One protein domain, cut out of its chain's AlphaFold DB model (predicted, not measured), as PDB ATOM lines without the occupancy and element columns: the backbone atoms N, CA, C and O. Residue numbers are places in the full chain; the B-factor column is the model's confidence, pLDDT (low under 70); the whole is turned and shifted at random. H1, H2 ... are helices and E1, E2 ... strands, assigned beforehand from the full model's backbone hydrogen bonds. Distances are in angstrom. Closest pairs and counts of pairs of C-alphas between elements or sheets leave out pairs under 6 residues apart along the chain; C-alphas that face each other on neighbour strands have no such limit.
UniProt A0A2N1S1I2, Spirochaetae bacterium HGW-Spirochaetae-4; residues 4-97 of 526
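This is residues 4 to 97 of the 526 residues of a protein of Spirochaetae bacterium HGW-Spirochaetae-4 (UniProt A0A2N1S1I2). A five-stranded antiparallel sheet, strongly twisted, curls round the long helix H2, which packs on one of its faces; the short helix H1 sits over the other face at one end of the model. The hairpin loop of residues 78 to 86 lies at the other end of the long axis. The printed part has 94 residues, in the order H1 E1 E2 E3 H2 E4 E5, and is of the mixed class, helices and strands. The sheet order is E3 E2 E1 E5 E4. The whole is compact, with a radius of gyration of the C-alphas of 13.5 A, and elongated, spanning 44 by 25 by 20 A.

E1, residues 17 to 26, is 27.0 A long and E5, residues 87 to 96, is 28.5 A. E4 is residues 71 to 77, 19.0 A; E2 is 35 to 39 and E3 is 44 to 47. H2, residues 51 to 67, is 24.8 A long, and H1 is residues 4 to 12. C-alpha 4 is at (33.260, -0.536, -1.186) and C-alpha 96 at (37.556, 11.420, -1.161).

E1 and E5 are antiparallel at 157 degrees, with N 19 and O 94 2.8 A apart. E1, E2 and E3 form a meander, each strand the antiparallel neighbour of the one before: N 20 and O 36 are 2.8 A apart, N 37 and O 45 2.8 A. E4 and E5 are a hairpin, with N 73 and O 91 2.8 A apart. H2 is on the sheet; its closest C-alphas to E1 are Ala 61 and Ala 18, 5.9 A. H1 is on the opposite face, at a height over the sheet of 9.6 A; its closest C-alphas to E1 are Leu 10 and Phe 17, 7.5 A. H1 and H2 are apart. In both helices every O i to N i+4 pair is within hydrogen-bond range.

The farthest C-alphas, Arg 12 and Gly 82, are 45.3 A apart. The printed part has no cut and no long link. Mean pLDDT of the printed part is 83.7, with residues 27 to 33 and 77 to 87 under 70.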
ATOM      1  N   PHE A   4      34.136  -1.478  -0.484       91.50
ATOM      2  CA  PHE A   4      33.260  -0.536  -1.186       91.50
ATOM      3  C   PHE A   4      31.981  -0.216  -0.407       91.50
ATOM      4  O   PHE A   4      31.536   0.925  -0.410       91.50
ATOM      5  N   GLU A   5      31.408  -1.190   0.302       93.94
ATOM      6  CA  GLU A   5      30.302  -0.961   1.237       93.94
ATOM      7  C   GLU A   5      30.725   0.020   2.328       93.94
ATOM      8  O   GLU A   5      29.942   0.895   2.698       93.94
ATOM      9  N   LYS A   6      31.974  -0.100   2.804       94.69
ATOM     10  CA  LYS A   6      32.521   0.824   3.792       94.69
ATOM     11  C   LYS A   6      32.749   2.219   3.212       94.69
ATOM     12  O   LYS A   6      32.341   3.185   3.846       94.69
ATOM     13  N   ALA A   7      33.331   2.328   2.016       93.81
ATOM     14  CA  ALA A   7      33.472   3.606   1.311       93.81
ATOM     15  C   ALA A   7      32.109   4.296   1.130       93.81
ATOM     16  O   ALA A   7      31.936   5.437   1.543       93.81
ATOM     17  N   ALA A   8      31.101   3.567   0.642       92.88
ATOM     18  CA  ALA A   8      29.748   4.092   0.467       92.88
ATOM     19  C   ALA A   8      29.083   4.498   1.798       92.88
ATOM     20  O   ALA A   8      28.278   5.425   1.837       92.88
ATOM     21  N   GLU A   9      29.377   3.805   2.904       94.19
ATOM     22  CA  GLU A   9      28.934   4.223   4.241       94.19
ATOM     23  C   GLU A   9      29.578   5.550   4.666       94.19
ATOM     24  O   GLU A   9      28.878   6.411   5.197       94.19
ATOM     25  N   LEU A  10      30.886   5.707   4.439       94.25
ATOM     26  CA  LEU A  10      31.640   6.913   4.787       94.25
ATOM     27  C   LEU A  10      31.185   8.115   3.956       94.25
ATOM     28  O   LEU A  10      30.899   9.161   4.535       94.25
ATOM     29  N   GLU A  11      31.009   7.944   2.643       91.31
ATOM     30  CA  GLU A  11      30.462   8.980   1.757       91.31
ATOM     31  C   GLU A  11      29.063   9.422   2.200       91.31
ATOM     32  O   GLU A  11      28.815  10.616   2.354       91.31
ATOM     33  N   ARG A  12      28.155   8.479   2.505       88.75
ATOM     34  CA  ARG A  12      26.807   8.816   3.010       88.75
ATOM     35  C   ARG A  12      26.832   9.595   4.324       88.75
ATOM     36  O   ARG A  12      25.913  10.362   4.585       88.75
ATOM     37  N   LYS A  13      27.842   9.369   5.164       90.50
ATOM     38  CA  LYS A  13      28.043  10.087   6.432       90.50
ATOM     39  C   LYS A  13      28.862  11.369   6.268       90.50
ATOM     40  O   LYS A  13      29.127  12.030   7.267       90.50
ATOM     41  N   ASN A  14      29.265  11.701   5.041       91.94
ATOM     42  CA  ASN A  14      30.139  12.822   4.714       91.94
ATOM     43  C   ASN A  14      31.470  12.814   5.488       91.94
ATOM     44  O   ASN A  14      31.975  13.856   5.904       91.94
ATOM     45  N   ILE A  15      32.021  11.621   5.723       92.56
ATOM     46  CA  ILE A  15      33.298  11.434   6.413       92.56
ATOM     47  C   ILE A  15      34.393  11.325   5.355       92.56
ATOM     48  O   ILE A  15      34.326  10.449   4.499       92.56
ATOM     49  N   ALA A  16      35.405  12.190   5.440       93.56
ATOM     50  CA  ALA A  16      36.566  12.155   4.556       93.56
ATOM     51  C   ALA A  16      37.372  10.861   4.736       93.56
ATOM     52  O   ALA A  16      37.596  10.411   5.865       93.56
ATOM     53  N   PHE A  17      37.863  10.291   3.639       96.81
ATOM     54  CA  PHE A  17      38.753   9.132   3.681       96.81
ATOM     55  C   PHE A  17      39.673   9.090   2.463       96.81
ATOM     56  O   PHE A  17      39.409   9.712   1.436       96.81
ATOM     57  N   ALA A  18      40.753   8.324   2.573       97.38
ATOM     58  CA  ALA A  18      41.653   8.037   1.468       97.38
ATOM     59  C   ALA A  18      41.543   6.568   1.058       97.38
ATOM     60  O   ALA A  18      41.614   5.676   1.907       97.38
ATOM     61  N   LEU A  19      41.404   6.310  -0.240       96.75
ATOM     62  CA  LEU A  19      41.497   4.984  -0.834       96.75
ATOM     63  C   LEU A  19      42.909   4.782  -1.389       96.75
ATOM     64  O   LEU A  19      43.288   5.337  -2.417       96.75
ATOM     65  N   VAL A  20      43.687   3.950  -0.708       95.56
ATOM     66  CA  VAL A  20      45.025   3.548  -1.140       95.56
ATOM     67  C   VAL A  20      44.895   2.327  -2.038       95.56
ATOM     68  O   VAL A  20      44.353   1.302  -1.621       95.56
ATOM     69  N   THR A  21      45.411   2.415  -3.262       93.56
ATOM     70  CA  THR A  21      45.408   1.319  -4.238       93.56
ATOM     71  C   THR A  21      46.818   1.058  -4.741       93.56
ATOM     72  O   THR A  21      47.468   1.972  -5.237       93.56
ATOM     73  N   ILE A  22      47.280  -0.193  -4.678       91.06
ATOM     74  CA  ILE A  22      48.503  -0.596  -5.385       91.06
ATOM     75  C   ILE A  22      48.218  -0.570  -6.886       91.06
ATOM     76  O   ILE A  22      47.372  -1.325  -7.369       91.06
ATOM     77  N   THR A  23      48.915   0.299  -7.612       89.31
ATOM     78  CA  THR A  23      48.801   0.430  -9.071       89.31
ATOM     79  C   THR A  23      49.852  -0.402  -9.792       89.31
ATOM     80  O   THR A  23      49.584  -0.909 -10.882       89.31
ATOM     81  N   LYS A  24      51.025  -0.596  -9.175       84.94
ATOM     82  CA  LYS A  24      52.104  -1.424  -9.715       84.94
ATOM     83  C   LYS A  24      52.897  -2.098  -8.598       84.94
ATOM     84  O   LYS A  24      53.161  -1.505  -7.556       84.94
ATOM     85  N   SER A  25      53.312  -3.337  -8.839       81.12
ATOM     86  CA  SER A  25      54.192  -4.094  -7.949       81.12
ATOM     87  C   SER A  25      55.246  -4.846  -8.758       81.12
ATOM     88  O   SER A  25      54.891  -5.578  -9.685       81.12
ATOM     89  N   GLU A  26      56.518  -4.707  -8.397       73.06
ATOM     90  CA  GLU A  26      57.637  -5.467  -8.967       73.06
ATOM     91  C   GLU A  26      58.356  -6.259  -7.860       73.06
ATOM     92  O   GLU A  26      58.618  -5.729  -6.779       73.06
ATOM     93  N   GLY A  27      58.680  -7.531  -8.129       65.94
ATOM     94  CA  GLY A  27      59.334  -8.441  -7.177       65.94
ATOM     95  C   GLY A  27      58.364  -9.272  -6.320       65.94
ATOM     96  O   GLY A  27      57.206  -9.484  -6.680       65.94
ATOM     97  N   SER A  28      58.846  -9.789  -5.184       57.41
ATOM     98  CA  SER A  28      58.067 -10.626  -4.255       57.41
ATOM     99  C   SER A  28      57.209  -9.778  -3.310       57.41
ATOM    100  O   SER A  28      57.521  -9.633  -2.131       57.41
ATOM    101  N   THR A  29      56.124  -9.201  -3.825       53.97
ATOM    102  CA  THR A  29      55.150  -8.441  -3.023       53.97
ATOM    103  C   THR A  29      53.978  -9.330  -2.573       53.97
ATOM    104  O   THR A  29      53.484 -10.113  -3.386       53.97
ATOM    105  N   PRO A  30      53.473  -9.201  -1.328       52.22
ATOM    106  CA  PRO A  30      52.472 -10.116  -0.766       52.22
ATOM    107  C   PRO A  30      51.125 -10.163  -1.511       52.22
ATOM    108  O   PRO A  30      50.410 -11.159  -1.395       52.22
ATOM    109  N   ARG A  31      50.753  -9.117  -2.269       56.72
ATOM    110  CA  ARG A  31      49.548  -9.066  -3.120       56.72
ATOM    111  C   ARG A  31      49.768  -8.142  -4.324       56.72
ATOM    112  O   ARG A  31      50.308  -7.057  -4.154       56.72
ATOM    113  N   SER A  32      49.301  -8.540  -5.508       58.03
ATOM    114  CA  SER A  32      49.449  -7.773  -6.762       58.03
ATOM    115  C   SER A  32      48.346  -6.733  -7.010       58.03
ATOM    116  O   SER A  32      48.529  -5.831  -7.819       58.03
ATOM    117  N   GLN A  33      47.205  -6.832  -6.320       66.06
ATOM    118  CA  GLN A  33      46.117  -5.847  -6.350       66.06
ATOM    119  C   GLN A  33      45.494  -5.749  -4.955       66.06
ATOM    120  O   GLN A  33      44.603  -6.520  -4.596       66.06
ATOM    121  N   ALA A  34      46.004  -4.836  -4.131       85.62
ATOM    122  CA  ALA A  34      45.522  -4.614  -2.774       85.62
ATOM    123  C   ALA A  34      45.004  -3.184  -2.610       85.62
ATOM    124  O   ALA A  34      45.483  -2.259  -3.271       85.62
ATOM    125  N   ARG A  35      43.997  -3.028  -1.746       92.31
ATOM    126  CA  ARG A  35      43.348  -1.751  -1.455       92.31
ATOM    127  C   ARG A  35      43.090  -1.614   0.035       92.31
ATOM    128  O   ARG A  35      42.779  -2.601   0.707       92.31
ATOM    129  N   MET A  36      43.173  -0.385   0.518       94.75
ATOM    130  CA  MET A  36      42.911  -0.028   1.904       94.75
ATOM    131  C   MET A  36      42.240   1.340   1.966       94.75
ATOM    132  O   MET A  36      42.592   2.234   1.205       94.75
ATOM    133  N   ILE A  37      41.287   1.498   2.875       97.19
ATOM    134  CA  ILE A  37      40.744   2.799   3.264       97.19
ATOM    135  C   ILE A  37      41.491   3.268   4.505       97.19
ATOM    136  O   ILE A  37      41.681   2.475   5.427       97.19
ATOM    137  N   VAL A  38      41.859   4.544   4.536       96.88
ATOM    138  CA  VAL A  38      42.459   5.227   5.686       96.88
ATOM    139  C   VAL A  38      41.585   6.421   6.059       96.88
ATOM    140  O   VAL A  38      41.203   7.204   5.188       96.88
ATOM    141  N   LEU A  39      41.248   6.550   7.340       96.62
ATOM    142  CA  LEU A  39      40.558   7.714   7.896       96.62
ATOM    143  C   LEU A  39      41.559   8.739   8.449       96.62
ATOM    144  O   LEU A  39      42.729   8.426   8.676       96.62
ATOM    145  N   ALA A  40      41.089   9.959   8.715       92.81
ATOM    146  CA  ALA A  40      41.916  11.029   9.284       92.81
ATOM    147  C   ALA A  40      42.554  10.651  10.639       92.81
ATOM    148  O   ALA A  40      43.671  11.064  10.934       92.81
ATOM    149  N   ASP A  41      41.889   9.807  11.432       94.56
ATOM    150  CA  ASP A  41      42.374   9.305  12.726       94.56
ATOM    151  C   ASP A  41      43.302   8.075  12.618       94.56
ATOM    152  O   ASP A  41      43.568   7.413  13.619       94.56
ATOM    153  N   ALA A  42      43.790   7.768  11.410       93.25
ATOM    154  CA  ALA A  42      44.574   6.581  11.053       93.25
ATOM    155  C   ALA A  42      43.818   5.245  11.118       93.25
ATOM    156  O   ALA A  42      44.424   4.202  10.868       93.25
ATOM    157  N   THR A  43      42.512   5.230  11.401       95.62
ATOM    158  CA  THR A  43      41.727   3.993  11.331       95.62
ATOM    159  C   THR A  43      41.748   3.441   9.906       95.62
ATOM    160  O   THR A  43      41.474   4.162   8.944       95.62
ATOM    161  N   THR A  44      42.033   2.145   9.767       95.44
ATOM    162  CA  THR A  44      42.150   1.485   8.462       95.44
ATOM    163  C   THR A  44      41.118   0.387   8.246       95.44
ATOM    164  O   THR A  44      40.809  -0.384   9.155       95.44
ATOM    165  N   PHE A  45      40.663   0.239   7.002       94.50
ATOM    166  CA  PHE A  45      39.866  -0.904   6.553       94.50
ATOM    167  C   PHE A  45      40.529  -1.545   5.332       94.50
ATOM    168  O   PHE A  45      40.809  -0.864   4.350       94.50
ATOM    169  N   GLY A  46      40.761  -2.858   5.361       91.62
ATOM    170  CA  GLY A  46      41.577  -3.530   4.344       91.62
ATOM    171  C   GLY A  46      43.074  -3.433   4.645       91.62
ATOM    172  O   GLY A  46      43.465  -3.102   5.758       91.62
ATOM    173  N   THR A  47      43.907  -3.794   3.672       90.19
ATOM    174  CA  THR A  47      45.373  -3.810   3.811       90.19
ATOM    175  C   THR A  47      46.013  -3.742   2.431       90.19
ATOM    176  O   THR A  47      45.474  -4.297   1.468       90.19
ATOM    177  N   VAL A  48      47.179  -3.100   2.346       85.88
ATOM    178  CA  VAL A  48      48.032  -3.082   1.144       85.88
ATOM    179  C   VAL A  48      49.213  -4.056   1.243       85.88
ATOM    180  O   VAL A  48      50.105  -4.040   0.405       85.88
ATOM    181  N   GLY A  49      49.210  -4.956   2.228       77.62
ATOM    182  CA  GLY A  49      50.232  -5.998   2.381       77.62
ATOM    183  C   GLY A  49      51.022  -5.942   3.689       77.62
ATOM    184  O   GLY A  49      51.845  -6.829   3.904       77.62
ATOM    185  N   GLY A  50      50.746  -4.970   4.569       76.44
ATOM    186  CA  GLY A  50      51.381  -4.832   5.882       76.44
ATOM    187  C   GLY A  50      52.805  -4.256   5.858       76.44
ATOM    188  O   GLY A  50      53.354  -3.911   4.811       76.44
ATOM    189  N   GLY A  51      53.411  -4.143   7.043       82.31
ATOM    190  CA  GLY A  51      54.809  -3.730   7.220       82.31
ATOM    191  C   GLY A  51      55.072  -2.232   7.017       82.31
ATOM    192  O   GLY A  51      54.178  -1.394   7.142       82.31
ATOM    193  N   ALA A  52      56.328  -1.892   6.714       80.38
ATOM    194  CA  ALA A  52      56.782  -0.503   6.596       80.38
ATOM    195  C   ALA A  52      56.055   0.280   5.487       80.38
ATOM    196  O   ALA A  52      55.764   1.462   5.659       80.38
ATOM    197  N   SER A  53      55.706  -0.381   4.377       83.31
ATOM    198  CA  SER A  53      54.985   0.257   3.272       83.31
ATOM    199  C   SER A  53      53.557   0.643   3.623       83.31
ATOM    200  O   SER A  53      53.094   1.698   3.203       83.31
ATOM    201  N   GLU A  54      52.861  -0.183   4.406       89.94
ATOM    202  CA  GLU A  54      51.512   0.141   4.871       89.94
ATOM    203  C   GLU A  54      51.544   1.305   5.861       89.94
ATOM    204  O   GLU A  54      50.764   2.244   5.728       89.94
ATOM    205  N   HIS A  55      52.506   1.304   6.789       90.69
ATOM    206  CA  HIS A  55      52.677   2.403   7.738       90.69
ATOM    207  C   HIS A  55      52.958   3.741   7.036       90.69
ATOM    208  O   HIS A  55      52.328   4.749   7.352       90.69
ATOM    209  N   ALA A  56      53.852   3.741   6.043       90.50
ATOM    210  CA  ALA A  56      54.154   4.932   5.256       90.50
ATOM    211  C   ALA A  56      52.943   5.409   4.432       90.50
ATOM    212  O   ALA A  56      52.691   6.612   4.354       90.50
ATOM    213  N   ALA A  57      52.157   4.483   3.868       92.50
ATOM    214  CA  ALA A  57      50.934   4.820   3.144       92.50
ATOM    215  C   ALA A  57      49.860   5.435   4.059       92.50
ATOM    216  O   ALA A  57      49.216   6.399   3.654       92.50
ATOM    217  N   ILE A  58      49.692   4.930   5.290       95.00
ATOM    218  CA  ILE A  58      48.745   5.482   6.279       95.00
ATOM    219  C   ILE A  58      49.128   6.917   6.642       95.00
ATOM    220  O   ILE A  58      48.293   7.811   6.530       95.00
ATOM    221  N   GLN A  59      50.391   7.151   7.011       94.50
ATOM    222  CA  GLN A  59      50.861   8.495   7.360       94.50
ATOM    223  C   GLN A  59      50.664   9.471   6.200       94.50
ATOM    224  O   GLN A  59      50.143  10.570   6.387       94.50
ATOM    225  N   ARG A  60      51.031   9.053   4.980       95.25
ATOM    226  CA  ARG A  60      50.874   9.906   3.803       95.25
ATOM    227  C   ARG A  60      49.405  10.187   3.503       95.25
ATOM    228  O   ARG A  60      49.064  11.326   3.201       95.25
ATOM    229  N   ALA A  61      48.540   9.183   3.621       96.19
ATOM    230  CA  ALA A  61      47.105   9.332   3.428       96.19
ATOM    231  C   ALA A  61      46.474  10.327   4.415       96.19
ATOM    232  O   ALA A  61      45.657  11.138   3.989       96.19
ATOM    233  N   GLN A  62      46.881  10.331   5.689       95.62
ATOM    234  CA  GLN A  62      46.391  11.312   6.667       95.62
ATOM    235  C   GLN A  62      46.735  12.749   6.260       95.62
ATOM    236  O   GLN A  62      45.841  13.591   6.197       95.62
ATOM    237  N   SER A  63      47.995  13.013   5.896       94.81
ATOM    238  CA  SER A  63      48.396  14.342   5.412       94.81
ATOM    239  C   SER A  63      47.631  14.741   4.147       94.81
ATOM    240  O   SER A  63      47.178  15.872   4.023       94.81
ATOM    241  N   LEU A  64      47.428  13.807   3.215       95.81
ATOM    242  CA  LEU A  64      46.700  14.073   1.973       95.81
ATOM    243  C   LEU A  64      45.208  14.375   2.200       95.81
ATOM    244  O   LEU A  64      44.642  15.191   1.470       95.81
ATOM    245  N   ILE A  65      44.577  13.764   3.212       94.69
ATOM    246  CA  ILE A  65      43.196  14.080   3.619       94.69
ATOM    247  C   ILE A  65      43.102  15.532   4.104       94.69
ATOM    248  O   ILE A  65      42.199  16.254   3.678       94.69
ATOM    249  N   GLU A  66      44.041  15.978   4.941       90.25
ATOM    250  CA  GLU A  66      44.107  17.371   5.411       90.25
ATOM    251  C   GLU A  66      44.358  18.351   4.254       90.25
ATOM    252  O   GLU A  66      43.706  19.390   4.154       90.25
ATOM    253  N   GLU A  67      45.253  17.988   3.333       91.19
ATOM    254  CA  GLU A  67      45.598  18.770   2.140       91.19
ATOM    255  C   GLU A  67      44.513  18.727   1.039       91.19
ATOM    256  O   GLU A  67      44.607  19.470   0.060       91.19
ATOM    257  N   ARG A  68      43.488  17.868   1.178       90.25
ATOM    258  CA  ARG A  68      42.395  17.643   0.208       90.25
ATOM    259  C   ARG A  68      42.883  17.364  -1.217       90.25
ATOM    260  O   ARG A  68      42.321  17.879  -2.187       90.25
ATOM    261  N   ARG A  69      43.925  16.544  -1.366       94.06
ATOM    262  CA  ARG A  69      44.488  16.207  -2.683       94.06
ATOM    263  C   ARG A  69      44.910  14.749  -2.786       94.06
ATOM    264  O   ARG A  69      45.366  14.159  -1.816       94.06
ATOM    265  N   SER A  70      44.819  14.202  -3.991       95.62
ATOM    266  CA  SER A  70      45.274  12.845  -4.314       95.62
ATOM    267  C   SER A  70      46.718  12.851  -4.819       95.62
ATOM    268  O   SER A  70      47.181  13.843  -5.390       95.62
ATOM    269  N   GLU A  71      47.442  11.751  -4.629       96.06
ATOM    270  CA  GLU A  71      48.855  11.639  -5.016       96.06
ATOM    271  C   GLU A  71      49.246  10.197  -5.363       96.06
ATOM    272  O   GLU A  71      48.775   9.245  -4.742       96.06
ATOM    273  N   SER A  72      50.156  10.044  -6.329       94.19
ATOM    274  CA  SER A  72      50.881   8.788  -6.557       94.19
ATOM    275  C   SER A  72      52.164   8.755  -5.731       94.19
ATOM    276  O   SER A  72      52.969   9.683  -5.780       94.19
ATOM    277  N   MET A  73      52.383   7.655  -5.020       88.75
ATOM    278  CA  MET A  73      53.540   7.413  -4.169       88.75
ATOM    279  C   MET A  73      54.328   6.205  -4.682       88.75
ATOM    280  O   MET A  73      53.764   5.141  -4.933       88.75
ATOM    281  N   ASN A  74      55.648   6.357  -4.778       88.31
ATOM    282  CA  ASN A  74      56.575   5.287  -5.138       88.31
ATOM    283  C   ASN A  74      57.433   4.906  -3.937       88.31
ATOM    284  O   ASN A  74      57.954   5.781  -3.244       88.31
ATOM    285  N   MET A  75      57.628   3.606  -3.718       78.81
ATOM    286  CA  MET A  75      58.451   3.113  -2.620       78.81
ATOM    287  C   MET A  75      59.328   1.948  -3.064       78.81
ATOM    288  O   MET A  75      58.846   0.961  -3.619       78.81
ATOM    289  N   SER A  76      60.624   2.058  -2.782       73.38
ATOM    290  CA  SER A  76      61.554   0.933  -2.863       73.38
ATOM    291  C   SER A  76      61.614   0.254  -1.500       73.38
ATOM    292  O   SER A  76      61.984   0.882  -0.510       73.38
ATOM    293  N   LEU A  77      61.235  -1.022  -1.437       65.31
ATOM    294  CA  LEU A  77      61.314  -1.832  -0.226       65.31
ATOM    295  C   LEU A  77      62.775  -2.260  -0.034       65.31
ATOM    296  O   LEU A  77      63.201  -3.299  -0.540       65.31
ATOM    297  N   SER A  78      63.575  -1.435   0.644       53.59
ATOM    298  CA  SER A  78      64.942  -1.803   1.028       53.59
ATOM    299  C   SER A  78      64.958  -2.590   2.340       53.59
ATOM    300  O   SER A  78      64.293  -2.228   3.307       53.59
ATOM    301  N   VAL A  79      65.753  -3.660   2.343       48.47
ATOM    302  CA  VAL A  79      65.871  -4.704   3.368       48.47
ATOM    303  C   VAL A  79      66.236  -4.132   4.744       48.47
ATOM    304  O   VAL A  79      67.359  -3.679   4.944       48.47
ATOM    305  N   ALA A  80      65.324  -4.224   5.712       41.16
ATOM    306  CA  ALA A  80      65.677  -4.204   7.127       41.16
ATOM    307  C   ALA A  80      65.577  -5.643   7.660       41.16
ATOM    308  O   ALA A  80      64.506  -6.239   7.654       41.16
ATOM    309  N   GLU A  81      66.738  -6.176   8.049       40.16
ATOM    310  CA  GLU A  81      66.967  -7.420   8.799       40.16
ATOM    311  C   GLU A  81      66.456  -8.739   8.170       40.16
ATOM    312  O   GLU A  81      65.426  -9.297   8.530       40.16
ATOM    313  N   GLY A  82      67.283  -9.323   7.291       39.91
ATOM    314  CA  GLY A  82      67.472 -10.783   7.280       39.91
ATOM    315  C   GLY A  82      66.736 -11.638   6.242       39.91
ATOM    316  O   GLY A  82      66.981 -12.841   6.221       39.91
ATOM    317  N   HIS A  83      65.921 -11.083   5.338       40.84
ATOM    318  CA  HIS A  83      65.329 -11.858   4.232       40.84
ATOM    319  C   HIS A  83      65.392 -11.117   2.879       40.84
ATOM    320  O   HIS A  83      64.914  -9.995   2.734       40.84
ATOM    321  N   ASN A  84      66.006 -11.766   1.880       41.72
ATOM    322  CA  ASN A  84      66.215 -11.271   0.512       41.72
ATOM    323  C   ASN A  84      64.910 -11.226  -0.305       41.72
ATOM    324  O   ASN A  84      64.578 -12.223  -0.939       41.72
ATOM    325  N   CYS A  85      64.247 -10.067  -0.374       48.81
ATOM    326  CA  CYS A  85      63.233  -9.753  -1.393       48.81
ATOM    327  C   CYS A  85      63.235  -8.238  -1.700       48.81
ATOM    328  O   CYS A  85      62.555  -7.472  -1.024       48.81
ATOM    329  N   GLY A  86      64.003  -7.788  -2.701       52.38
ATOM    330  CA  GLY A  86      63.972  -6.401  -3.186       52.38
ATOM    331  C   GLY A  86      62.760  -6.169  -4.090       52.38
ATOM    332  O   GLY A  86      62.727  -6.685  -5.205       52.38
ATOM    333  N   GLY A  87      61.762  -5.436  -3.597       67.81
ATOM    334  CA  GLY A  87      60.547  -5.105  -4.345       67.81
ATOM    335  C   GLY A  87      60.321  -3.600  -4.446       67.81
ATOM    336  O   GLY A  87      60.746  -2.839  -3.577       67.81
ATOM    337  N   ALA A  88      59.636  -3.163  -5.497       75.31
ATOM    338  CA  ALA A  88      59.170  -1.787  -5.644       75.31
ATOM    339  C   ALA A  88      57.645  -1.783  -5.749       75.31
ATOM    340  O   ALA A  88      57.058  -2.628  -6.432       75.31
ATOM    341  N   VAL A  89      57.004  -0.844  -5.054       85.50
ATOM    342  CA  VAL A  89      55.546  -0.694  -5.057       85.50
ATOM    343  C   VAL A  89      55.190   0.740  -5.412       85.50
ATOM    344  O   VAL A  89      55.722   1.687  -4.831       85.50
ATOM    345  N   GLU A  90      54.269   0.875  -6.357       89.50
ATOM    346  CA  GLU A  90      53.598   2.126  -6.684       89.50
ATOM    347  C   GLU A  90      52.173   2.064  -6.139       89.50
ATOM    348  O   GLU A  90      51.443   1.084  -6.342       89.50
ATOM    349  N   MET A  91      51.790   3.109  -5.418       92.31
ATOM    350  CA  MET A  91      50.462   3.259  -4.845       92.31
ATOM    351  C   MET A  91      49.860   4.576  -5.307       92.31
ATOM    352  O   MET A  91      50.535   5.601  -5.328       92.31
ATOM    353  N   PHE A  92      48.573   4.565  -5.618       95.56
ATOM    354  CA  PHE A  92      47.788   5.780  -5.761       95.56
ATOM    355  C   PHE A  92      46.932   5.968  -4.514       95.56
ATOM    356  O   PHE A  92      46.219   5.046  -4.104       95.56
ATOM    357  N   ILE A  93      47.037   7.143  -3.900       96.50
ATOM    358  CA  ILE A  93      46.240   7.551  -2.749       96.50
ATOM    359  C   ILE A  93      45.196   8.536  -3.261       96.50
ATOM    360  O   ILE A  93      45.498   9.701  -3.530       96.50
ATOM    361  N   GLU A  94      43.970   8.049  -3.418       97.12
ATOM    362  CA  GLU A  94      42.827   8.853  -3.830       97.12
ATOM    363  C   GLU A  94      42.111   9.401  -2.595       97.12
ATOM    364  O   GLU A  94      41.605   8.631  -1.780       97.12
ATOM    365  N   VAL A  95      42.074  10.724  -2.435       96.44
ATOM    366  CA  VAL A  95      41.359  11.372  -1.331       96.44
ATOM    367  C   VAL A  95      39.933  11.680  -1.758       96.44
ATOM    368  O   VAL A  95      39.705  12.466  -2.676       96.44
ATOM    369  N   ILE A  96      38.974  11.097  -1.042       94.19
ATOM    370  CA  ILE A  96      37.556  11.420  -1.161       94.19
ATOM    371  C   ILE A  96      37.238  12.457  -0.083       94.19
ATOM    372  O   ILE A  96      37.094  12.146   1.104       94.19
ATOM    373  N   ALA A  97      37.222  13.722  -0.502       88.62
ATOM    374  CA  ALA A  97      36.926  14.857   0.363       88.62
ATOM    375  C   ALA A  97      35.433  14.887   0.742       88.62
ATOM    376  O   ALA A  97      34.594  14.433  -0.038       88.62
TER     377      ALA A  97